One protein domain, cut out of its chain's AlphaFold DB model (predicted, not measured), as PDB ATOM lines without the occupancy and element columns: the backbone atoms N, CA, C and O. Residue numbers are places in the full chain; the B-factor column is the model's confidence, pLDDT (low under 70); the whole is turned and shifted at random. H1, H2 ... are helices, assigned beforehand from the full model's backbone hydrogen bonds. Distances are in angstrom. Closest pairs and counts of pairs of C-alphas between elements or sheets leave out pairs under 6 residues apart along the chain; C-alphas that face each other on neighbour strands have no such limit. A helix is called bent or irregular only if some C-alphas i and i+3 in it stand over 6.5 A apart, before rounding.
ATOM      1  N   ALA A 145      75.095 -31.202  23.235       85.06
ATOM      2  CA  ALA A 145      75.671 -31.814  24.427       85.06
ATOM      3  C   ALA A 145      75.535 -33.349  24.418       85.06
ATOM      4  O   ALA A 145      76.486 -34.057  24.736       85.06
ATOM      5  N   GLU A 146      74.394 -33.881  23.991       84.06
ATOM      6  CA  GLU A 146      74.168 -35.320  23.837       84.06
ATOM      7  C   GLU A 146      75.079 -35.941  22.771       84.06
ATOM      8  O   GLU A 146      75.629 -37.016  23.004       84.06
ATOM      9  N   LEU A 147      75.318 -35.256  21.646       81.50
ATOM     10  CA  LEU A 147      76.269 -35.711  20.626       81.50
ATOM     11  C   LEU A 147      77.706 -35.789  21.157       81.50
ATOM     12  O   LEU A 147      78.423 -36.737  20.840       81.50
ATOM     13  N   LEU A 148      78.133 -34.790  21.932       83.50
ATOM     14  CA  LEU A 148      79.526 -34.651  22.364       83.50
ATOM     15  C   LEU A 148      79.854 -35.459  23.628       83.50
ATOM     16  O   LEU A 148      80.967 -35.974  23.756       83.50
ATOM     17  N   PHE A 149      78.902 -35.564  24.559       81.00
ATOM     18  CA  PHE A 149      79.101 -36.170  25.880       81.00
ATOM     19  C   PHE A 149      78.323 -37.473  26.087       81.00
ATOM     20  O   PHE A 149      78.668 -38.246  26.985       81.00
ATOM     21  N   GLY A 150      77.296 -37.736  25.278       76.75
ATOM     22  CA  GLY A 150      76.632 -39.033  25.244       76.75
ATOM     23  C   GLY A 150      77.539 -40.077  24.595       76.75
ATOM     24  O   GLY A 150      78.289 -39.777  23.666       76.75
ATOM     25  N   ARG A 151      77.481 -41.325  25.073       70.25
ATOM     26  CA  ARG A 151      78.201 -42.447  24.450       70.25
ATOM     27  C   ARG A 151      77.513 -42.859  23.151       70.25
ATOM     28  O   ARG A 151      76.723 -43.795  23.111       70.25
ATOM     29  N   GLY A 152      77.794 -42.075  22.116       69.88
ATOM     30  CA  GLY A 152      77.373 -42.268  20.738       69.88
ATOM     31  C   GLY A 152      78.566 -42.202  19.780       69.88
ATOM     32  O   GLY A 152      79.711 -41.976  20.177       69.88
ATOM     33  N   GLY A 153      78.304 -42.359  18.481       68.31
ATOM     34  CA  GLY A 153      79.334 -42.332  17.430       68.31
ATOM     35  C   GLY A 153      80.084 -41.000  17.285       68.31
ATOM     36  O   GLY A 153      81.037 -40.930  16.520       68.31
ATOM     37  N   TRP A 154      79.650 -39.974  18.017       76.94
ATOM     38  CA  TRP A 154      80.159 -38.603  18.019       76.94
ATOM     39  C   TRP A 154      80.886 -38.234  19.324       76.94
ATOM     40  O   TRP A 154      81.371 -37.110  19.467       76.94
ATOM     41  N   TYR A 155      80.996 -39.185  20.258       80.75
ATOM     42  CA  TYR A 155      81.689 -38.991  21.525       80.75
ATOM     43  C   TYR A 155      83.175 -38.697  21.313       80.75
ATOM     44  O   TYR A 155      83.883 -39.429  20.623       80.75
ATOM     45  N   VAL A 156      83.650 -37.630  21.951       78.06
ATOM     46  CA  VAL A 156      85.001 -37.082  21.739       78.06
ATOM     47  C   VAL A 156      86.032 -37.611  22.736       78.06
ATOM     48  O   VAL A 156      87.233 -37.502  22.501       78.06
ATOM     49  N   GLY A 157      85.567 -38.151  23.864       84.69
ATOM     50  CA  GLY A 157      86.389 -38.474  25.027       84.69
ATOM     51  C   GLY A 157      86.385 -37.354  26.070       84.69
ATOM     52  O   GLY A 157      86.766 -36.216  25.790       84.69
ATOM     53  N   GLY A 158      86.004 -37.675  27.306       81.94
ATOM     54  CA  GLY A 158      85.974 -36.732  28.421       81.94
ATOM     55  C   GLY A 158      87.360 -36.158  28.724       81.94
ATOM     56  O   GLY A 158      87.523 -34.943  28.836       81.94
ATOM     57  N   ALA A 159      88.390 -37.010  28.761       82.69
ATOM     58  CA  ALA A 159      89.772 -36.569  28.980       82.69
ATOM     59  C   ALA A 159      90.261 -35.620  27.871       82.69
ATOM     60  O   ALA A 159      90.953 -34.638  28.147       82.69
ATOM     61  N   VAL A 160      89.861 -35.877  26.621       89.19
ATOM     62  CA  VAL A 160      90.218 -35.046  25.464       89.19
ATOM     63  C   VAL A 160      89.588 -33.658  25.584       89.19
ATOM     64  O   VAL A 160      90.273 -32.659  25.367       89.19
ATOM     65  N   ILE A 161      88.317 -33.575  25.990       87.88
ATOM     66  CA  ILE A 161      87.620 -32.299  26.202       87.88
ATOM     67  C   ILE A 161      88.305 -31.482  27.300       87.88
ATOM     68  O   ILE A 161      88.581 -30.299  27.100       87.88
ATOM     69  N   VAL A 162      88.641 -32.106  28.433       85.19
ATOM     70  CA  VAL A 162      89.347 -31.424  29.530       85.19
ATOM     71  C   VAL A 162      90.686 -30.875  29.049       85.19
ATOM     72  O   VAL A 162      90.967 -29.691  29.224       85.19
ATOM     73  N   LEU A 163      91.491 -31.699  28.373       88.12
ATOM     74  CA  LEU A 163      92.765 -31.266  27.805       88.12
ATOM     75  C   LEU A 163      92.594 -30.100  26.821       88.12
ATOM     76  O   LEU A 163      93.358 -29.135  26.877       88.12
ATOM     77  N   ALA A 164      91.576 -30.147  25.962       92.12
ATOM     78  CA  ALA A 164      91.304 -29.092  24.994       92.12
ATOM     79  C   ALA A 164      90.921 -27.753  25.653       92.12
ATOM     80  O   ALA A 164      91.411 -26.704  25.233       92.12
ATOM     81  N   LEU A 165      90.098 -27.780  26.709       89.12
ATOM     82  CA  LEU A 165      89.697 -26.584  27.467       89.12
ATOM     83  C   LEU A 165      90.870 -25.953  28.229       89.12
ATOM     84  O   LEU A 165      90.949 -24.734  28.380       89.12
ATOM     85  N   VAL A 166      91.804 -26.784  28.686       87.50
ATOM     86  CA  VAL A 166      92.987 -26.363  29.441       87.50
ATOM     87  C   VAL A 166      94.091 -25.802  28.541       87.50
ATOM     88  O   VAL A 166      94.813 -24.884  28.944       87.50
ATOM     89  N   ALA A 167      94.211 -26.304  27.311       90.94
ATOM     90  CA  ALA A 167      95.226 -25.910  26.337       90.94
ATOM     91  C   ALA A 167      95.498 -24.389  26.236       90.94
ATOM     92  O   ALA A 167      96.669 -24.007  26.351       90.94
ATOM     93  N   PRO A 168      94.502 -23.488  26.080       90.50
ATOM     94  CA  PRO A 168      94.760 -22.047  25.991       90.50
ATOM     95  C   PRO A 168      95.398 -21.454  27.258       90.50
ATOM     96  O   PRO A 168      96.200 -20.521  27.162       90.50
ATOM     97  N   LEU A 169      95.111 -22.007  28.442       87.00
ATOM     98  CA  LEU A 169      95.643 -21.522  29.722       87.00
ATOM     99  C   LEU A 169      97.128 -21.867  29.908       87.00
ATOM    100  O   LEU A 169      97.881 -21.085  30.504       87.00
ATOM    101  N   ILE A 170      97.546 -23.025  29.393       86.81
ATOM    102  CA  ILE A 170      98.909 -23.552  29.554       86.81
ATOM    103  C   ILE A 170      99.818 -23.224  28.365       86.81
ATOM    104  O   ILE A 170     100.989 -22.894  28.557       86.81
ATOM    105  N   ALA A 171      99.292 -23.245  27.138       89.00
ATOM    106  CA  ALA A 171     100.055 -22.946  25.929       89.00
ATOM    107  C   ALA A 171     100.076 -21.444  25.595       89.00
ATOM    108  O   ALA A 171     101.004 -20.974  24.926       89.00
ATOM    109  N   GLY A 172      99.093 -20.668  26.067       87.94
ATOM    110  CA  GLY A 172      98.966 -19.245  25.755       87.94
ATOM    111  C   GLY A 172      98.864 -19.011  24.246       87.94
ATOM    112  O   GLY A 172      98.019 -19.586  23.575       87.94
ATOM    113  N   LEU A 185      85.018 -22.640  20.041       92.62
ATOM    114  CA  LEU A 185      83.881 -21.841  20.494       92.62
ATOM    115  C   LEU A 185      82.883 -21.599  19.361       92.62
ATOM    116  O   LEU A 185      81.700 -21.858  19.545       92.62
ATOM    117  N   LEU A 186      83.357 -21.189  18.180       92.19
ATOM    118  CA  LEU A 186      82.509 -20.978  17.005       92.19
ATOM    119  C   LEU A 186      81.771 -22.256  16.614       92.19
ATOM    120  O   LEU A 186      80.577 -22.198  16.374       92.19
ATOM    121  N   GLY A 187      82.444 -23.408  16.596       90.62
ATOM    122  CA  GLY A 187      81.806 -24.678  16.264       90.62
ATOM    123  C   GLY A 187      80.634 -24.996  17.191       90.62
ATOM    124  O   GLY A 187      79.573 -25.342  16.695       90.62
ATOM    125  N   ILE A 188      80.787 -24.812  18.509       88.62
ATOM    126  CA  ILE A 188      79.683 -25.014  19.465       88.62
ATOM    127  C   ILE A 188      78.610 -23.944  19.292       88.62
ATOM    128  O   ILE A 188      77.435 -24.270  19.253       88.62
ATOM    129  N   THR A 189      78.983 -22.667  19.184       90.12
ATOM    130  CA  THR A 189      77.990 -21.595  19.050       90.12
ATOM    131  C   THR A 189      77.166 -21.749  17.779       90.12
ATOM    132  O   THR A 189      75.965 -21.540  17.835       90.12
ATOM    133  N   MET A 190      77.782 -22.138  16.662       91.06
ATOM    134  CA  MET A 190      77.084 -22.329  15.389       91.06
ATOM    135  C   MET A 190      76.182 -23.568  15.392       91.06
ATOM    136  O   MET A 190      75.248 -23.632  14.612       91.06
ATOM    137  N   THR A 191      76.391 -24.560  16.268       89.25
ATOM    138  CA  THR A 191      75.394 -25.635  16.383       89.25
ATOM    139  C   THR A 191      74.178 -25.235  17.202       89.25
ATOM    140  O   THR A 191      73.163 -25.905  17.096       89.25
ATOM    141  N   THR A 192      74.262 -24.222  18.067       83.88
ATOM    142  CA  THR A 192      73.210 -23.940  19.054       83.88
ATOM    143  C   THR A 192      72.154 -22.970  18.550       83.88
ATOM    144  O   THR A 192      72.491 -21.892  18.072       83.88
ATOM    145  N   GLU A 193      70.890 -23.285  18.823       79.88
ATOM    146  CA  GLU A 193      69.779 -22.337  18.767       79.88
ATOM    147  C   GLU A 193      69.211 -22.035  20.169       79.88
ATOM    148  O   GLU A 193      69.229 -22.920  21.038       79.88
ATOM    149  N   PRO A 194      68.737 -20.793  20.432       80.94
ATOM    150  CA  PRO A 194      68.363 -19.740  19.469       80.94
ATOM    151  C   PRO A 194      69.539 -18.975  18.837       80.94
ATOM    152  O   PRO A 194      70.667 -19.015  19.331       80.94
ATOM    153  N   ARG A 195      69.250 -18.258  17.737       85.81
ATOM    154  CA  ARG A 195      70.221 -17.439  16.989       85.81
ATOM    155  C   ARG A 195      70.952 -16.464  17.915       85.81
ATOM    156  O   ARG A 195      70.359 -15.826  18.781       85.81
ATOM    157  N   THR A 196      72.256 -16.343  17.701       89.44
ATOM    158  CA  THR A 196      73.145 -15.424  18.428       89.44
ATOM    159  C   THR A 196      73.653 -14.342  17.475       89.44
ATOM    160  O   THR A 196      73.662 -14.582  16.268       89.44
ATOM    161  N   PRO A 197      74.196 -13.209  17.960       92.69
ATOM    162  CA  PRO A 197      74.773 -12.189  17.078       92.69
ATOM    163  C   PRO A 197      75.877 -12.715  16.143       92.69
ATOM    164  O   PRO A 197      76.126 -12.153  15.081       92.69
ATOM    165  N   LEU A 198      76.549 -13.811  16.522       90.25
ATOM    166  CA  LEU A 198      77.524 -14.482  15.660       90.25
ATOM    167  C   LEU A 198      76.864 -15.196  14.476       90.25
ATOM    168  O   LEU A 198      77.461 -15.238  13.404       90.25
ATOM    169  N   HIS A 199      75.656 -15.731  14.659       91.62
ATOM    170  CA  HIS A 199      74.873 -16.282  13.557       91.62
ATOM    171  C   HIS A 199      74.481 -15.174  12.589       91.62
ATOM    172  O   HIS A 199      74.748 -15.305  11.403       91.62
ATOM    173  N   ASP A 200      73.946 -14.057  13.091       92.44
ATOM    174  CA  ASP A 200      73.533 -12.926  12.248       92.44
ATOM    175  C   ASP A 200      74.716 -12.362  11.449       92.44
ATOM    176  O   ASP A 200      74.611 -12.078  10.253       92.44
ATOM    177  N   LEU A 201      75.888 -12.272  12.084       93.50
ATOM    178  CA  LEU A 201      77.121 -11.880  11.412       93.50
ATOM    179  C   LEU A 201      77.541 -12.892  10.336       93.50
ATOM    180  O   LEU A 201      77.918 -12.503   9.234       93.50
ATOM    181  N   ALA A 202      77.493 -14.192  10.635       92.38
ATOM    182  CA  ALA A 202      77.862 -15.224   9.672       92.38
ATOM    183  C   ALA A 202      76.885 -15.264   8.486       92.38
ATOM    184  O   ALA A 202      77.329 -15.322   7.345       92.38
ATOM    185  N   TYR A 203      75.580 -15.177   8.744       92.00
ATOM    186  CA  TYR A 203      74.524 -15.181   7.731       92.00
ATOM    187  C   TYR A 203      74.557 -13.937   6.837       92.00
ATOM    188  O   TYR A 203      74.288 -14.041   5.644       92.00
ATOM    189  N   SER A 204      74.965 -12.781   7.369       93.75
ATOM    190  CA  SER A 204      75.098 -11.546   6.583       93.75
ATOM    191  C   SER A 204      76.397 -11.452   5.776       93.75
ATOM    192  O   SER A 204      76.398 -10.877   4.689       93.75
ATOM    193  N   LEU A 205      77.512 -11.983   6.288       94.50
ATOM    194  CA  LEU A 205      78.821 -11.838   5.641       94.50
ATOM    195  C   LEU A 205      79.186 -12.986   4.700       94.50
ATOM    196  O   LEU A 205      79.934 -12.776   3.743       94.50
ATOM    197  N   LEU A 206      78.752 -14.210   5.007       94.69
ATOM    198  CA  LEU A 206      79.189 -15.401   4.292       94.69
ATOM    199  C   LEU A 206      78.154 -15.797   3.228       94.69
ATOM    200  O   LEU A 206      76.998 -16.065   3.559       94.69
ATOM    201  N   PRO A 207      78.551 -15.889   1.947       92.38
ATOM    202  CA  PRO A 207      77.613 -16.135   0.860       92.38
ATOM    203  C   PRO A 207      76.951 -17.506   1.012       92.38
ATOM    204  O   PRO A 207      77.650 -18.509   1.184       92.38
ATOM    205  N   MET A 208      75.616 -17.541   0.921       88.06
ATOM    206  CA  MET A 208      74.784 -18.752   1.027       88.06
ATOM    207  C   MET A 208      74.977 -19.548   2.331       88.06
ATOM    208  O   MET A 208      74.604 -20.721   2.407       88.06
ATOM    209  N   PHE A 209      75.602 -18.957   3.356       90.75
ATOM    210  CA  PHE A 209      75.921 -19.692   4.576       90.75
ATOM    211  C   PHE A 209      74.668 -20.048   5.365       90.75
ATOM    212  O   PHE A 209      74.587 -21.161   5.864       90.75
ATOM    213  N   GLU A 210      73.689 -19.146   5.440       88.81
ATOM    214  CA  GLU A 210      72.404 -19.391   6.103       88.81
ATOM    215  C   GLU A 210      71.694 -20.619   5.523       88.81
ATOM    216  O   GLU A 210      71.428 -21.573   6.255       88.81
ATOM    217  N   ASP A 211      71.508 -20.638   4.201       83.50
ATOM    218  CA  ASP A 211      70.817 -21.715   3.483       83.50
ATOM    219  C   ASP A 211      71.534 -23.064   3.618       83.50
ATOM    220  O   ASP A 211      70.906 -24.111   3.787       83.50
ATOM    221  N   LEU A 212      72.870 -23.060   3.567       86.12
ATOM    222  CA  LEU A 212      73.660 -24.281   3.713       86.12
ATOM    223  C   LEU A 212      73.732 -24.751   5.164       86.12
ATOM    224  O   LEU A 212      73.686 -25.953   5.418       86.12
ATOM    225  N   HIS A 213      73.929 -23.843   6.116       88.75
ATOM    226  CA  HIS A 213      74.203 -24.179   7.506       88.75
ATOM    227  C   HIS A 213      72.944 -24.670   8.225       88.75
ATOM    228  O   HIS A 213      72.999 -25.738   8.841       88.75
ATOM    229  N   ARG A 214      71.810 -23.969   8.068       84.94
ATOM    230  CA  ARG A 214      70.545 -24.294   8.750       84.94
ATOM    231  C   ARG A 214      70.005 -25.673   8.444       84.94
ATOM    232  O   ARG A 214      69.454 -26.311   9.332       84.94
ATOM    233  N   HIS A 215      70.230 -26.165   7.229       82.38
ATOM    234  CA  HIS A 215      69.777 -27.492   6.838       82.38
ATOM    235  C   HIS A 215      70.216 -28.579   7.837       82.38
ATOM    236  O   HIS A 215      69.452 -29.492   8.135       82.38
ATOM    237  N   ARG A 216      71.455 -28.496   8.351       84.94
ATOM    238  CA  ARG A 216      72.040 -29.436   9.329       84.94
ATOM    239  C   ARG A 216      73.184 -28.751  10.096       84.94
ATOM    240  O   ARG A 216      74.350 -28.925   9.701       84.94
ATOM    241  N   PRO A 217      72.892 -27.956  11.140       87.75
ATOM    242  CA  PRO A 217      73.893 -27.126  11.810       87.75
ATOM    243  C   PRO A 217      74.964 -27.966  12.511       87.75
ATOM    244  O   PRO A 217      76.136 -27.587  12.536       87.75
ATOM    245  N   GLU A 218      74.625 -29.178  12.969       87.06
ATOM    246  CA  GLU A 218      75.544 -30.081  13.669       87.06
ATOM    247  C   GLU A 218      76.758 -30.498  12.825       87.06
ATOM    248  O   GLU A 218      77.783 -30.930  13.348       87.06
ATOM    249  N   ARG A 219      76.686 -30.345  11.502       88.94
ATOM    250  CA  ARG A 219      77.771 -30.706  10.586       88.94
ATOM    251  C   ARG A 219      78.980 -29.778  10.672       88.94
ATOM    252  O   ARG A 219      80.072 -30.183  10.276       88.94
ATOM    253  N   VAL A 220      78.828 -28.573  11.228       91.25
ATOM    254  CA  VAL A 220      79.968 -27.682  11.524       91.25
ATOM    255  C   VAL A 220      80.944 -28.327  12.513       91.25
ATOM    256  O   VAL A 220      82.133 -28.004  12.523       91.25
ATOM    257  N   LEU A 221      80.489 -29.330  13.278       90.06
ATOM    258  CA  LEU A 221      81.346 -30.061  14.200       90.06
ATOM    259  C   LEU A 221      82.513 -30.770  13.498       90.06
ATOM    260  O   LEU A 221      83.525 -31.029  14.141       90.06
ATOM    261  N   VAL A 222      82.459 -31.002  12.180       90.00
ATOM    262  CA  VAL A 222      83.582 -31.579  11.418       90.00
ATOM    263  C   VAL A 222      84.894 -30.797  11.593       90.00
ATOM    264  O   VAL A 222      85.956 -31.406  11.710       90.00
ATOM    265  N   VAL A 223      84.841 -29.460  11.680       92.19
ATOM    266  CA  VAL A 223      86.026 -28.626  11.967       92.19
ATOM    267  C   VAL A 223      86.280 -28.476  13.468       92.19
ATOM    268  O   VAL A 223      87.420 -28.276  13.891       92.19
ATOM    269  N   TRP A 224      85.240 -28.626  14.286       92.44
ATOM    270  CA  TRP A 224      85.333 -28.589  15.742       92.44
ATOM    271  C   TRP A 224      86.132 -29.774  16.304       92.44
ATOM    272  O   TRP A 224      87.029 -29.571  17.121       92.44
ATOM    273  N   TYR A 225      85.884 -30.996  15.815       91.00
ATOM    274  CA  TYR A 225      86.614 -32.201  16.235       91.00
ATOM    275  C   TYR A 225      88.124 -32.067  16.024       91.00
ATOM    276  O   TYR A 225      88.918 -32.464  16.879       91.00
ATOM    277  N   LEU A 226      88.524 -31.444  14.913       92.88
ATOM    278  CA  LEU A 226      89.923 -31.138  14.642       92.88
ATOM    279  C   LEU A 226      90.501 -30.179  15.690       92.88
ATOM    280  O   LEU A 226      91.598 -30.414  16.197       92.88
ATOM    281  N   ALA A 227      89.776 -29.109  16.026       94.75
ATOM    282  CA  ALA A 227      90.219 -28.141  17.025       94.75
ATOM    283  C   ALA A 227      90.393 -28.789  18.404       94.75
ATOM    284  O   ALA A 227      91.414 -28.562  19.051       94.75
ATOM    285  N   VAL A 228      89.456 -29.645  18.822       93.88
ATOM    286  CA  VAL A 228      89.554 -30.407  20.077       93.88
ATOM    287  C   VAL A 228      90.788 -31.300  20.093       93.88
ATOM    288  O   VAL A 228      91.580 -31.226  21.030       93.88
ATOM    289  N   ALA A 229      90.987 -32.101  19.044       92.38
ATOM    290  CA  ALA A 229      92.125 -33.011  18.955       92.38
ATOM    291  C   ALA A 229      93.466 -32.258  18.992       92.38
ATOM    292  O   ALA A 229      94.382 -32.637  19.728       92.38
ATOM    293  N   LEU A 230      93.579 -31.152  18.245       94.31
ATOM    294  CA  LEU A 230      94.790 -30.331  18.220       94.31
ATOM    295  C   LEU A 230      95.038 -29.626  19.558       94.31
ATOM    296  O   LEU A 230      96.172 -29.626  20.032       94.31
ATOM    297  N   LEU A 231      94.008 -29.061  20.195       95.25
ATOM    298  CA  LEU A 231      94.139 -28.445  21.518       95.25
ATOM    299  C   LEU A 231      94.550 -29.474  22.574       95.25
ATOM    300  O   LEU A 231      95.450 -29.195  23.362       95.25
ATOM    301  N   ALA A 232      93.977 -30.679  22.554       92.56
ATOM    302  CA  ALA A 232      94.375 -31.743  23.468       92.56
ATOM    303  C   ALA A 232      95.852 -32.143  23.281       92.56
ATOM    304  O   ALA A 232      96.604 -32.231  24.254       92.56
ATOM    305  N   GLY A 233      96.312 -32.290  22.032       91.50
ATOM    306  CA  GLY A 233      97.725 -32.540  21.727       91.50
ATOM    307  C   GLY A 233      98.651 -31.390  22.147       91.50
ATOM    308  O   GLY A 233      99.749 -31.622  22.666       91.50
ATOM    309  N   ILE A 234      98.203 -30.140  21.989       92.56
ATOM    310  CA  ILE A 234      98.911 -28.945  22.470       92.56
ATOM    311  C   ILE A 234      99.025 -28.966  23.993       92.56
ATOM    312  O   ILE A 234     100.098 -28.669  24.520       92.56
ATOM    313  N   ALA A 235      97.952 -29.328  24.696       89.44
ATOM    314  CA  ALA A 235      97.956 -29.419  26.144       89.44
ATOM    315  C   ALA A 235      98.975 -30.449  26.634       89.44
ATOM    316  O   ALA A 235      99.846 -30.102  27.432       89.44
ATOM    317  N   LEU A 236      98.945 -31.665  26.076       87.19
ATOM    318  CA  LEU A 236      99.920 -32.720  26.376       87.19
ATOM    319  C   LEU A 236     101.363 -32.279  26.086       87.19
ATOM    320  O   LEU A 236     102.268 -32.564  26.864       87.19
ATOM    321  N   SER A 237     101.583 -31.525  25.006       87.19
ATOM    322  CA  SER A 237     102.911 -31.013  24.638       87.19
ATOM    323  C   SER A 237     103.401 -29.878  25.548       87.19
ATOM    324  O   SER A 237     104.607 -29.688  25.728       87.19
ATOM    325  N   ALA A 238     102.484 -29.076  26.095       87.06
ATOM    326  CA  ALA A 238     102.801 -27.935  26.950       87.06
ATOM    327  C   ALA A 238     102.973 -28.328  28.426       87.06
ATOM    328  O   ALA A 238     103.761 -27.690  29.129       87.06
ATOM    329  N   LEU A 239     102.281 -29.382  28.870       83.12
ATOM    330  CA  LEU A 239     102.212 -29.840  30.261       83.12
ATOM    331  C   LEU A 239     103.579 -30.027  30.943       83.12
ATOM    332  O   LEU A 239     103.767 -29.479  32.029       83.12
ATOM    333  N   PRO A 240     104.581 -30.696  30.331       81.50
ATOM    334  CA  PRO A 240     105.872 -30.940  30.989       81.50
ATOM    335  C   PRO A 240     106.663 -29.663  31.300       81.50
ATOM    336  O   PRO A 240     107.556 -29.652  32.141       81.50
ATOM    337  N   ARG A 241     106.363 -28.572  30.586       79.00
ATOM    338  CA  ARG A 241     107.050 -27.278  30.720       79.00
ATOM    339  C   ARG A 241     106.235 -26.274  31.525       79.00
ATOM    340  O   ARG A 241     106.683 -25.143  31.719       79.00
ATOM    341  N   TRP A 242     105.028 -26.646  31.931       76.31
ATOM    342  CA  TRP A 242     104.120 -25.747  32.607       76.31
ATOM    343  C   TRP A 242     104.496 -25.639  34.088       76.31
ATOM    344  O   TRP A 242     104.518 -26.627  34.815       76.31
ATOM    345  N   ARG A 243     104.830 -24.421  34.526       72.06
ATOM    346  CA  ARG A 243     105.117 -24.074  35.924       72.06
ATOM    347  C   ARG A 243     104.119 -23.006  36.374       72.06
ATOM    348  O   ARG A 243     103.767 -22.116  35.599       72.06
ATOM    349  N   CYS A 244     103.595 -23.163  37.583       69.94
ATOM    350  CA  CYS A 244     102.271 -22.664  37.945       69.94
ATOM    351  C   CYS A 244     102.174 -21.168  38.298       69.94
ATOM    352  O   CYS A 244     103.130 -20.552  38.760       69.94
ATOM    353  N   ARG A 245     100.949 -20.629  38.182       65.44
ATOM    354  CA  ARG A 245     100.418 -19.522  39.003       65.44
ATOM    355  C   ARG A 245      99.126 -20.026  39.674       65.44
ATOM    356  O   ARG A 245      98.310 -20.609  38.957       65.44
ATOM    357  N   PRO A 246      98.890 -19.787  40.977       61.81
ATOM    358  CA  PRO A 246      97.794 -20.404  41.744       61.81
ATOM    359  C   PRO A 246      96.393 -20.144  41.162       61.81
ATOM    360  O   PRO A 246      95.574 -21.054  41.102       61.81
ATOM    361  N   ILE A 247      96.147 -18.953  40.606       65.44
ATOM    362  CA  ILE A 247      94.884 -18.617  39.919       65.44
ATOM    363  C   ILE A 247      94.597 -19.522  38.711       65.44
ATOM    364  O   ILE A 247      93.449 -19.871  38.454       65.44
ATOM    365  N   ARG A 248      95.631 -19.931  37.964       71.25
ATOM    366  CA  ARG A 248      95.435 -20.840  36.828       71.25
ATOM    367  C   ARG A 248      95.122 -22.248  37.319       71.25
ATOM    368  O   ARG A 248      94.320 -22.905  36.682       71.25
ATOM    369  N   LEU A 249      95.666 -22.670  38.461       67.69
ATOM    370  CA  LEU A 249      95.358 -23.962  39.079       67.69
ATOM    371  C   LEU A 249      93.865 -24.096  39.420       67.69
ATOM    372  O   LEU A 249      93.255 -25.109  39.097       67.69
ATOM    373  N   ALA A 250      93.275 -23.047  40.004       68.00
ATOM    374  CA  ALA A 250      91.855 -23.018  40.354       68.00
ATOM    375  C   ALA A 250      90.939 -23.087  39.119       68.00
ATOM    376  O   ALA A 250      89.913 -23.757  39.144       68.00
ATOM    377  N   LEU A 251      91.321 -22.446  38.009       70.81
ATOM    378  CA  LEU A 251      90.553 -22.515  36.759       70.81
ATOM    379  C   LEU A 251      90.599 -23.911  36.116       70.81
ATOM    380  O   LEU A 251      89.612 -24.342  35.525       70.81
ATOM    381  N   LEU A 252      91.714 -24.635  36.251       70.19
ATOM    382  CA  LEU A 252      91.886 -25.976  35.675       70.19
ATOM    383  C   LEU A 252      91.015 -27.042  36.340       70.19
ATOM    384  O   LEU A 252      90.644 -28.011  35.683       70.19
ATOM    385  N   THR A 253      90.683 -26.864  37.618       69.75
ATOM    386  CA  THR A 253      89.759 -27.736  38.353       69.75
ATOM    387  C   THR A 253      88.323 -27.260  38.259       69.75
ATOM    388  O   THR A 253      87.421 -28.077  38.086       69.75
ATOM    389  N   ALA A 254      88.105 -25.946  38.341       77.62
ATOM    390  CA  ALA A 254      86.768 -25.378  38.314       77.62
ATOM    391  C   ALA A 254      86.076 -25.620  36.969       77.62
ATOM    392  O   ALA A 254      84.920 -26.012  36.976       77.62
ATOM    393  N   ILE A 255      86.763 -25.453  35.829       79.88
ATOM    394  CA  ILE A 255      86.133 -25.561  34.498       79.88
ATOM    395  C   ILE A 255      85.567 -26.971  34.219       79.88
ATOM    396  O   ILE A 255      84.397 -27.074  33.853       79.88
ATOM    397  N   PRO A 256      86.319 -28.076  34.395       76.06
ATOM    398  CA  PRO A 256      85.764 -29.416  34.197       76.06
ATOM    399  C   PRO A 256      84.672 -29.772  35.206       76.06
ATOM    400  O   PRO A 256      83.715 -30.464  34.856       76.06
ATOM    401  N   LEU A 257      84.807 -29.306  36.453       79.62
ATOM    402  CA  LEU A 257      83.827 -29.554  37.507       79.62
ATOM    403  C   LEU A 257      82.508 -28.839  37.204       79.62
ATOM    404  O   LEU A 257      81.460 -29.480  37.218       79.62
ATOM    405  N   THR A 258      82.549 -27.548  36.872       83.50
ATOM    406  CA  THR A 258      81.355 -26.770  36.514       83.50
ATOM    407  C   THR A 258      80.710 -27.291  35.240       83.50
ATOM    408  O   THR A 258      79.490 -27.394  35.194       83.50
ATOM    409  N   LEU A 259      81.502 -27.701  34.243       83.44
ATOM    410  CA  LEU A 259      80.983 -28.354  33.042       83.44
ATOM    411  C   LEU A 259      80.250 -29.654  33.393       83.44
ATOM    412  O   LEU A 259      79.123 -29.861  32.956       83.44
ATOM    413  N   THR A 260      80.858 -30.516  34.211       77.25
ATOM    414  CA  THR A 260      80.258 -31.802  34.600       77.25
ATOM    415  C   THR A 260      78.972 -31.596  35.401       77.25
ATOM    416  O   THR A 260      77.952 -32.208  35.089       77.25
ATOM    417  N   VAL A 261      78.994 -30.704  36.397       83.31
ATOM    418  CA  VAL A 261      77.814 -30.361  37.208       83.31
ATOM    419  C   VAL A 261      76.727 -29.732  36.340       83.31
ATOM    420  O   VAL A 261      75.573 -30.131  36.445       83.31
ATOM    421  N   GLY A 262      77.085 -28.812  35.442       84.69
ATOM    422  CA  GLY A 262      76.151 -28.160  34.526       84.69
ATOM    423  C   GLY A 262      75.468 -29.145  33.577       84.69
ATOM    424  O   GLY A 262      74.252 -29.090  33.417       84.69
ATOM    425  N   LEU A 263      76.215 -30.099  33.009       83.81
ATOM    426  CA  LEU A 263      75.654 -31.151  32.154       83.81
ATOM    427  C   LEU A 263      74.671 -32.050  32.920       83.81
ATOM    428  O   LEU A 263      73.608 -32.378  32.394       83.81
ATOM    429  N   ILE A 264      75.000 -32.421  34.162       81.38
ATOM    430  CA  ILE A 264      74.123 -33.236  35.017       81.38
ATOM    431  C   ILE A 264      72.867 -32.453  35.410       81.38
ATOM    432  O   ILE A 264      71.765 -32.974  35.264       81.38
ATOM    433  N   ALA A 265      73.024 -31.210  35.872       84.94
ATOM    434  CA  ALA A 265      71.917 -30.342  36.271       84.94
ATOM    435  C   ALA A 265      70.957 -30.083  35.106       84.94
ATOM    436  O   ALA A 265      69.744 -30.046  35.286       84.94
ATOM    437  N   ALA A 266      71.496 -29.976  33.894       83.62
ATOM    438  CA  ALA A 266      70.698 -29.822  32.694       83.62
ATOM    439  C   ALA A 266      70.157 -31.147  32.131       83.62
ATOM    440  O   ALA A 266      69.534 -31.130  31.073       83.62
ATOM    441  N   GLY A 267      70.379 -32.277  32.816       82.81
ATOM    442  CA  GLY A 267      69.846 -33.606  32.510       82.81
ATOM    443  C   GLY A 267      70.454 -34.287  31.279       82.81
ATOM    444  O   GLY A 267      69.791 -35.133  30.672       82.81
ATOM    445  N   VAL A 268      71.662 -33.903  30.861       82.94
ATOM    446  CA  VAL A 268      72.375 -34.557  29.756       82.94
ATOM    447  C   VAL A 268      72.832 -35.946  30.227       82.94
ATOM    448  O   VAL A 268      73.462 -36.053  31.287       82.94
ATOM    449  N   PRO A 269      72.553 -37.027  29.477       75.44
ATOM    450  CA  PRO A 269      72.949 -38.383  29.841       75.44
ATOM    451  C   PRO A 269      74.461 -38.580  29.661       75.44
ATOM    452  O   PRO A 269      74.925 -39.181  28.697       75.44
ATOM    453  N   VAL A 270      75.251 -38.070  30.610       76.44
ATOM    454  CA  VAL A 270      76.697 -38.308  30.689       76.44
ATOM    455  C   VAL A 270      76.926 -39.620  31.441       76.44
ATOM    456  O   VAL A 270      76.565 -39.688  32.623       76.44
ATOM    457  N   PRO A 271      77.512 -40.664  30.834       76.31
ATOM    458  CA  PRO A 271      77.699 -41.946  31.514       76.31
ATOM    459  C   PRO A 271      78.671 -41.848  32.690       76.31
ATOM    460  O   PRO A 271      79.606 -41.048  32.668       76.31
ATOM    461  N   ILE A 272      78.477 -42.684  33.715       78.12
ATOM    462  CA  ILE A 272      79.294 -42.662  34.942       78.12
ATOM    463  C   ILE A 272      80.798 -42.696  34.636       78.12
ATOM    464  O   ILE A 272      81.509 -41.843  35.167       78.12
ATOM    465  N   PRO A 273      81.317 -43.576  33.755       75.19
ATOM    466  CA  PRO A 273      82.758 -43.607  33.545       75.19
ATOM    467  C   PRO A 273      83.262 -42.356  32.813       75.19
ATOM    468  O   PRO A 273      84.367 -41.909  33.093       75.19
ATOM    469  N   THR A 274      82.442 -41.715  31.970       75.12
ATOM    470  CA  THR A 274      82.769 -40.404  31.385       75.12
ATOM    471  C   THR A 274      82.881 -39.331  32.471       75.12
ATOM    472  O   THR A 274      83.835 -38.558  32.462       75.12
ATOM    473  N   ARG A 275      81.976 -39.314  33.462       80.25
ATOM    474  CA  ARG A 275      82.065 -38.396  34.618       80.25
ATOM    475  C   ARG A 275      83.340 -38.635  35.429       80.25
ATOM    476  O   ARG A 275      84.030 -37.681  35.775       80.25
ATOM    477  N   VAL A 276      83.670 -39.901  35.692       80.50
ATOM    478  CA  VAL A 276      84.893 -40.291  36.414       80.50
ATOM    479  C   VAL A 276      86.138 -39.844  35.652       80.50
ATOM    480  O   VAL A 276      87.039 -39.266  36.252       80.50
ATOM    481  N   VAL A 277      86.181 -40.041  34.333       80.38
ATOM    482  CA  VAL A 277      87.302 -39.613  33.486       80.38
ATOM    483  C   VAL A 277      87.432 -38.087  33.457       80.38
ATOM    484  O   VAL A 277      88.547 -37.580  33.574       80.38
ATOM    485  N   LEU A 278      86.322 -37.348  33.349       78.19
ATOM    486  CA  LEU A 278      86.312 -35.881  33.390       78.19
ATOM    487  C   LEU A 278      86.894 -35.355  34.711       78.19
ATOM    488  O   LEU A 278      87.842 -34.568  34.702       78.19
ATOM    489  N   LEU A 279      86.363 -35.831  35.841       78.75
ATOM    490  CA  LEU A 279      86.779 -35.403  37.179       78.75
ATOM    491  C   LEU A 279      88.205 -35.862  37.511       78.75
ATOM    492  O   LEU A 279      89.002 -35.079  38.024       78.75
ATOM    493  N   GLY A 280      88.556 -37.103  37.165       79.19
ATOM    494  CA  GLY A 280      89.891 -37.661  37.374       79.19
ATOM    495  C   GLY A 280      90.964 -36.940  36.559       79.19
ATOM    496  O   GLY A 280      92.028 -36.627  37.091       79.19
ATOM    497  N   SER A 281      90.674 -36.593  35.299       77.81
ATOM    498  CA  SER A 281      91.593 -35.811  34.456       77.81
ATOM    499  C   SER A 281      91.780 -34.393  34.996       77.81
ATOM    500  O   SER A 281      92.901 -33.887  35.021       77.81
ATOM    501  N   ALA A 282      90.706 -33.761  35.478       77.50
ATOM    502  CA  ALA A 282      90.774 -32.443  36.105       77.50
ATOM    503  C   ALA A 282      91.631 -32.458  37.379       77.50
ATOM    504  O   ALA A 282      92.498 -31.601  37.551       77.50
ATOM    505  N   LEU A 283      91.443 -33.468  38.236       79.31
ATOM    506  CA  LEU A 283      92.242 -33.660  39.444       79.31
ATOM    507  C   LEU A 283      93.719 -33.912  39.110       79.31
ATOM    508  O   LEU A 283      94.596 -33.276  39.691       79.31
ATOM    509  N   ALA A 284      94.009 -34.780  38.137       77.25
ATOM    510  CA  ALA A 284      95.379 -35.055  37.702       77.25
ATOM    511  C   ALA A 284      96.089 -33.785  37.195       77.25
ATOM    512  O   ALA A 284      97.248 -33.542  37.534       77.25
ATOM    513  N   LEU A 285      95.386 -32.935  36.439       75.62
ATOM    514  CA  LEU A 285      95.909 -31.648  35.968       75.62
ATOM    515  C   LEU A 285      96.119 -30.637  37.103       75.62
ATOM    516  O   LEU A 285      97.071 -29.860  37.058       75.62
ATOM    517  N   ALA A 286      95.272 -30.664  38.135       76.06
ATOM    518  CA  ALA A 286      95.414 -29.835  39.332       76.06
ATOM    519  C   ALA A 286      96.655 -30.193  40.152       76.06
ATOM    520  O   ALA A 286      97.333 -29.320  40.692       76.06
ATOM    521  N   LEU A 287      96.956 -31.486  40.244       77.12
ATOM    522  CA  LEU A 287      98.106 -31.992  40.984       77.12
ATOM    523  C   LEU A 287      99.407 -31.858  40.180       77.12
ATOM    524  O   LEU A 287     100.482 -31.815  40.772       77.12
ATOM    525  N   TRP A 288      99.321 -31.731  38.849       77.38
ATOM    526  CA  TRP A 288     100.466 -31.718  37.930       77.38
ATOM    527  C   TRP A 288     101.641 -30.823  38.356       77.38
ATOM    528  O   TRP A 288     102.776 -31.298  38.344       77.38
ATOM    529  N   PRO A 289     101.435 -29.559  38.777       76.56
ATOM    530  CA  PRO A 289     102.550 -28.665  39.105       76.56
ATOM    531  C   PRO A 289     103.308 -29.030  40.381       76.56
ATOM    532  O   PRO A 289     104.383 -28.485  40.617       76.56
ATOM    533  N   TRP A 290     102.733 -29.907  41.202       77.50
ATOM    534  CA  TRP A 290     103.249 -30.317  42.506       77.50
ATOM    535  C   TRP A 290     103.983 -31.659  42.435       77.50
ATOM    536  O   TRP A 290     104.555 -32.112  43.423       77.50
ATOM    537  N   LEU A 291     103.963 -32.307  41.269       77.25
ATOM    538  CA  LEU A 291     104.527 -33.633  41.079       77.25
ATOM    539  C   LEU A 291     106.003 -33.553  40.667       77.25
ATOM    540  O   LEU A 291     106.361 -32.737  39.810       77.25
ATOM    541  N   PRO A 292     106.872 -34.426  41.213       80.06
ATOM    542  CA  PRO A 292     108.241 -34.563  40.736       80.06
ATOM    543  C   PRO A 292     108.267 -34.855  39.234       80.06
ATOM    544  O   PRO A 292     107.414 -35.579  38.715       80.06
ATOM    545  N   SER A 293     109.281 -34.349  38.529       75.88
ATOM    546  CA  SER A 293     109.385 -34.500  37.072       75.88
ATOM    547  C   SER A 293     109.307 -35.967  36.631       75.88
ATOM    548  O   SER A 293     108.581 -36.268  35.687       75.88
ATOM    549  N   ALA A 294     109.950 -36.895  37.346       73.62
ATOM    550  CA  ALA A 294     109.864 -38.334  37.077       73.62
ATOM    551  C   ALA A 294     108.418 -38.875  37.132       73.62
ATOM    552  O   ALA A 294     108.016 -39.647  36.267       73.62
ATOM    553  N   VAL A 295     107.611 -38.407  38.089       74.75
ATOM    554  CA  VAL A 295     106.205 -38.814  38.256       74.75
ATOM    555  C   VAL A 295     105.312 -38.159  37.199       74.75
ATOM    556  O   VAL A 295     104.425 -38.808  36.649       74.75
ATOM    557  N   SER A 296     105.581 -36.897  36.847       70.38
ATOM    558  CA  SER A 296     104.831 -36.183  35.804       70.38
ATOM    559  C   SER A 296     104.947 -36.856  34.425       70.38
ATOM    560  O   SER A 296     103.954 -36.970  33.714       70.38
ATOM    561  N   HIS A 297     106.114 -37.399  34.057       75.19
ATOM    562  CA  HIS A 297     106.259 -38.121  32.787       75.19
ATOM    563  C   HIS A 297     105.442 -39.422  32.776       75.19
ATOM    564  O   HIS A 297     104.752 -39.689  31.796       75.19
ATOM    565  N   SER A 298     105.438 -40.185  33.873       76.50
ATOM    566  CA  SER A 298     104.608 -41.392  34.015       76.50
ATOM    567  C   SER A 298     103.106 -41.084  33.967       76.50
ATOM    568  O   SER A 298     102.335 -41.829  33.364       76.50
ATOM    569  N   LEU A 299     102.682 -39.948  34.528       74.31
ATOM    570  CA  LEU A 299     101.295 -39.483  34.453       74.31
ATOM    571  C   LEU A 299     100.865 -39.077  33.042       74.31
ATOM    572  O   LEU A 299      99.685 -39.189  32.724       74.31
ATOM    573  N   LEU A 300     101.795 -38.660  32.177       75.69
ATOM    574  CA  LEU A 300     101.495 -38.419  30.764       75.69
ATOM    575  C   LEU A 300     101.067 -39.718  30.064       75.69
ATOM    576  O   LEU A 300     100.084 -39.723  29.324       75.69
ATOM    577  N   PHE A 301     101.775 -40.822  30.329       78.69
ATOM    578  CA  PHE A 301     101.416 -42.143  29.805       78.69
ATOM    579  C   PHE A 301     100.089 -42.632  30.376       78.69
ATOM    580  O   PHE A 301      99.268 -43.157  29.627       78.69
ATOM    581  N   LEU A 302      99.838 -42.405  31.671       80.19
ATOM    582  CA  LEU A 302      98.548 -42.725  32.281       80.19
ATOM    583  C   LEU A 302      97.413 -41.919  31.639       80.19
ATOM    584  O   LEU A 302      96.383 -42.487  31.302       80.19
ATOM    585  N   LEU A 303      97.598 -40.617  31.417       77.81
ATOM    586  CA  LEU A 303      96.584 -39.767  30.795       77.81
ATOM    587  C   LEU A 303      96.324 -40.171  29.337       77.81
ATOM    588  O   LEU A 303      95.173 -40.214  28.908       77.81
ATOM    589  N   ALA A 304      97.370 -40.540  28.593       77.12
ATOM    590  CA  ALA A 304      97.225 -41.126  27.263       77.12
ATOM    591  C   ALA A 304      96.463 -42.465  27.311       77.12
ATOM    592  O   ALA A 304      95.563 -42.685  26.502       77.12
ATOM    593  N   ALA A 305      96.756 -43.330  28.288       80.81
ATOM    594  CA  ALA A 305      96.032 -44.580  28.499       80.81
ATOM    595  C   ALA A 305      94.563 -44.344  28.888       80.81
ATOM    596  O   ALA A 305      93.696 -45.075  28.421       80.81
ATOM    597  N   VAL A 306      94.260 -43.300  29.668       82.50
ATOM    598  CA  VAL A 306      92.887 -42.881  29.996       82.50
ATOM    599  C   VAL A 306      92.149 -42.413  28.743       82.50
ATOM    600  O   VAL A 306      91.007 -42.813  28.545       82.50
ATOM    601  N   VAL A 307      92.790 -41.629  27.868       81.94
ATOM    602  CA  VAL A 307      92.201 -41.223  26.578       81.94
ATOM    603  C   VAL A 307      91.873 -42.448  25.717       81.94
ATOM    604  O   VAL A 307      90.760 -42.552  25.201       81.94
ATOM    605  N   VAL A 308      92.806 -43.399  25.593       80.69
ATOM    606  CA  VAL A 308      92.582 -44.646  24.840       80.69
ATOM    607  C   VAL A 308      91.480 -45.486  25.491       80.69
ATOM    608  O   VAL A 308      90.570 -45.944  24.804       80.69
ATOM    609  N   GLY A 309      91.514 -45.650  26.812       81.19
ATOM    610  CA  GLY A 309      90.519 -46.398  27.577       81.19
ATOM    611  C   GLY A 309      89.110 -45.831  27.408       81.19
ATOM    612  O   GLY A 309      88.189 -46.566  27.061       81.19
ATOM    613  N   ASP A 310      88.948 -44.520  27.557       81.38
ATOM    614  CA  ASP A 310      87.673 -43.821  27.384       81.38
ATOM    615  C   ASP A 310      87.122 -43.973  25.954       81.38
ATOM    616  O   ASP A 310      85.958 -44.333  25.765       81.38
ATOM    617  N   ALA A 311      87.980 -43.824  24.938       75.62
ATOM    618  CA  ALA A 311      87.602 -44.053  23.544       75.62
ATOM    619  C   ALA A 311      87.191 -45.515  23.276       75.62
ATOM    620  O   ALA A 311      86.197 -45.761  22.591       75.62
ATOM    621  N   THR A 312      87.907 -46.498  23.836       77.50
ATOM    622  CA  THR A 312      87.562 -47.923  23.667       77.50
ATOM    623  C   THR A 312      86.252 -48.301  24.356       77.50
ATOM    624  O   THR A 312      85.476 -49.078  23.798       77.50
ATOM    625  N   LEU A 313      85.965 -47.733  25.531       75.25
ATOM    626  CA  LEU A 313      84.694 -47.926  26.229       75.25
ATOM    627  C   LEU A 313      83.532 -47.345  25.419       75.25
ATOM    628  O   LEU A 313      82.525 -48.021  25.225       75.25
ATOM    629  N   ALA A 314      83.695 -46.138  24.878       73.69
ATOM    630  CA  ALA A 314      82.692 -45.542  24.004       73.69
ATOM    631  C   ALA A 314      82.484 -46.346  22.711       73.69
ATOM    632  O   ALA A 314      81.351 -46.529  22.275       73.69
ATOM    633  N   ALA A 315      83.553 -46.885  22.115       71.06
ATOM    634  CA  ALA A 315      83.453 -47.739  20.933       71.06
ATOM    635  C   ALA A 315      82.656 -49.029  21.206       71.06
ATOM    636  O   ALA A 315      81.847 -49.428  20.367       71.06
ATOM    637  N   ARG A 316      82.833 -49.653  22.379       73.06
ATOM    638  CA  ARG A 316      82.042 -50.826  22.797       73.06
ATOM    639  C   ARG A 316      80.559 -50.485  22.936       73.06
ATOM    640  O   ARG A 316      79.725 -51.179  22.355       73.06
ATOM    641  N   ASP A 317      80.230 -49.386  23.605       68.94
ATOM    642  CA  ASP A 317      78.837 -48.951  23.765       68.94
ATOM    643  C   ASP A 317      78.197 -48.593  22.412       68.94
ATOM    644  O   ASP A 317      77.044 -48.932  22.150       68.94
ATOM    645  N   ASN A 318      78.963 -48.013  21.487       65.81
ATOM    646  CA  ASN A 318      78.509 -47.733  20.122       65.81
ATOM    647  C   ASN A 318      78.189 -48.998  19.310       65.81
ATOM    648  O   ASN A 318      77.292 -48.983  18.465       65.81
ATOM    649  N   THR A 319      78.909 -50.098  19.553       61.97
ATOM    650  CA  THR A 319      78.565 -51.402  18.968       61.97
ATOM    651  C   THR A 319      77.356 -52.042  19.652       61.97
ATOM    652  O   THR A 319      76.523 -52.633  18.971       61.97
ATOM    653  N   ALA A 320      77.215 -51.873  20.971       59.41
ATOM    654  CA  ALA A 320      76.104 -52.424  21.748       59.41
ATOM    655  C   ALA A 320      74.764 -51.721  21.459       59.41
ATOM    656  O   ALA A 320      73.723 -52.364  21.425       59.41
ATOM    657  N   THR A 321      74.790 -50.414  21.185       56.66
ATOM    658  CA  THR A 321      73.608 -49.600  20.830       56.66
ATOM    659  C   THR A 321      73.150 -49.774  19.377       56.66
ATOM    660  O   THR A 321      72.190 -49.137  18.949       56.66
ATOM    661  N   GLY A 322      73.832 -50.611  18.583       55.25
ATOM    662  CA  GLY A 322      73.491 -50.855  17.178       55.25
ATOM    663  C   GLY A 322      73.818 -49.695  16.227       55.25
ATOM    664  O   GLY A 322      73.484 -49.774  15.043       55.25
ATOM    665  N   LEU A 323      74.495 -48.637  16.701       52.19
ATOM    666  CA  LEU A 323      74.902 -47.492  15.873       52.19
ATOM    667  C   LEU A 323      75.877 -47.904  14.765       52.19
ATOM    668  O   LEU A 323      75.768 -47.427  13.634       52.19
ATOM    669  N   TYR A 324      76.793 -48.815  15.095       57.66
ATOM    670  CA  TYR A 324      77.642 -49.519  14.143       57.66
ATOM    671  C   TYR A 324      77.393 -51.008  14.298       57.66
ATOM    672  O   TYR A 324      77.562 -51.572  15.377       57.66
ATOM    673  N   THR A 325      77.004 -51.667  13.216       61.75
ATOM    674  CA  THR A 325      76.903 -53.122  13.200       61.75
ATOM    675  C   THR A 325      77.825 -53.669  12.137       61.75
ATOM    676  O   THR A 325      77.898 -53.129  11.034       61.75
ATOM    677  N   ARG A 326      78.530 -54.749  12.474       69.00
ATOM    678  CA  ARG A 326      79.249 -55.528  11.474       69.00
ATOM    679  C   ARG A 326      78.221 -56.127  10.524       69.00
ATOM    680  O   ARG A 326      77.343 -56.870  10.948       69.00
ATOM    681  N   VAL A 327      78.332 -55.759   9.257       70.62
ATOM    682  CA  VAL A 327      77.588 -56.382   8.169       70.62
ATOM    683  C   VAL A 327      78.544 -57.361   7.508       70.62
ATOM    684  O   VAL A 327      79.644 -56.972   7.117       70.62
TER     685      VAL A 327
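AT A GLANCE: This is residues 145 to 172 and 185 to 327 of the 728 residues of the protein "YfhO family protein" of Chloroflexia bacterium (UniProt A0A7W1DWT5). The longest helix, H9, stands side by side with H8 and H7, and H2 packs on these three to complete a four-helix bundle, up and down, each helix running against the one before it. H6 covers H2 and runs out to a small head of short helices, H3, H4 and H5. The printed part has 171 residues, with nine named helices, H1 to H9 in chain order, which hold 133 of them, and no named strand; the class is all helix, and the whole is compact, with a radius of gyration of the C-alphas of 17.7 A and spans of 54 by 43 by 29 A.

IN THESE COORDINATES: H9, residues 293 to 320, runs 40.8 A from C-alpha 293 at (109.385, -34.500, 37.072) to C-alpha 320 at (76.104, -52.424, 21.748). H8 is residues 272 to 290, 28.0 A; H7 246 to 265, 28.3 A; H2 158 to 171, 19.9 A. H6, residues 217 to 241, 38.2 A, has a kink of 36 degrees near residue 224. H1 is residues 145 to 149, H3 185 to 191, H4 197 to 205 and H5 209 to 214. Irregular are H6, C-alphas 237 and 240 being 7.0 A apart, H8, 286 and 289 7.2 A, and, only just, H2, 165 and 168 7.0 A.

HOW THE PARTS SIT: H9 and H8 form a hairpin at a shallow tilt of 11 degrees, closest C-alphas Ser 296 and Trp 288, 6.6 A. H8 and H7 form another at 6 degrees, Ala 282 and Thr 253, 5.3 A. H2, the hub, touches H9, H8, H7 and residues 228 to 239 of H6, there at a steep tilt of 61 degrees, Ala 164 and Ala 232, 4.3 A. H3 touches residues 217 to 224 of H6, Thr 191 and Pro 217, 5.0 A. H4 touches H5 only at the corner, Tyr 203 and Glu 210, 5.0 A; H1 touches no helix. Every O i to N i+4 pair is within hydrogen-bond range in H1, H3, H4 and H5, but 8 of 10 in H2, 14 of 21 in H6, 15 of 16 in H7, 13 of 15 in H8 and 22 of 24 in H9.

THE WHOLE: The C-alphas of Asp 211 and Pro 292, farthest apart, are 54.3 A apart. Residues 173 to 184 are not printed; C-alphas 172 and 185 are 16.2 A apart. No link printed whole is long. The mean pLDDT of the printed part is 81.1; residues under 70 include 244 to 247 and 317 to 326.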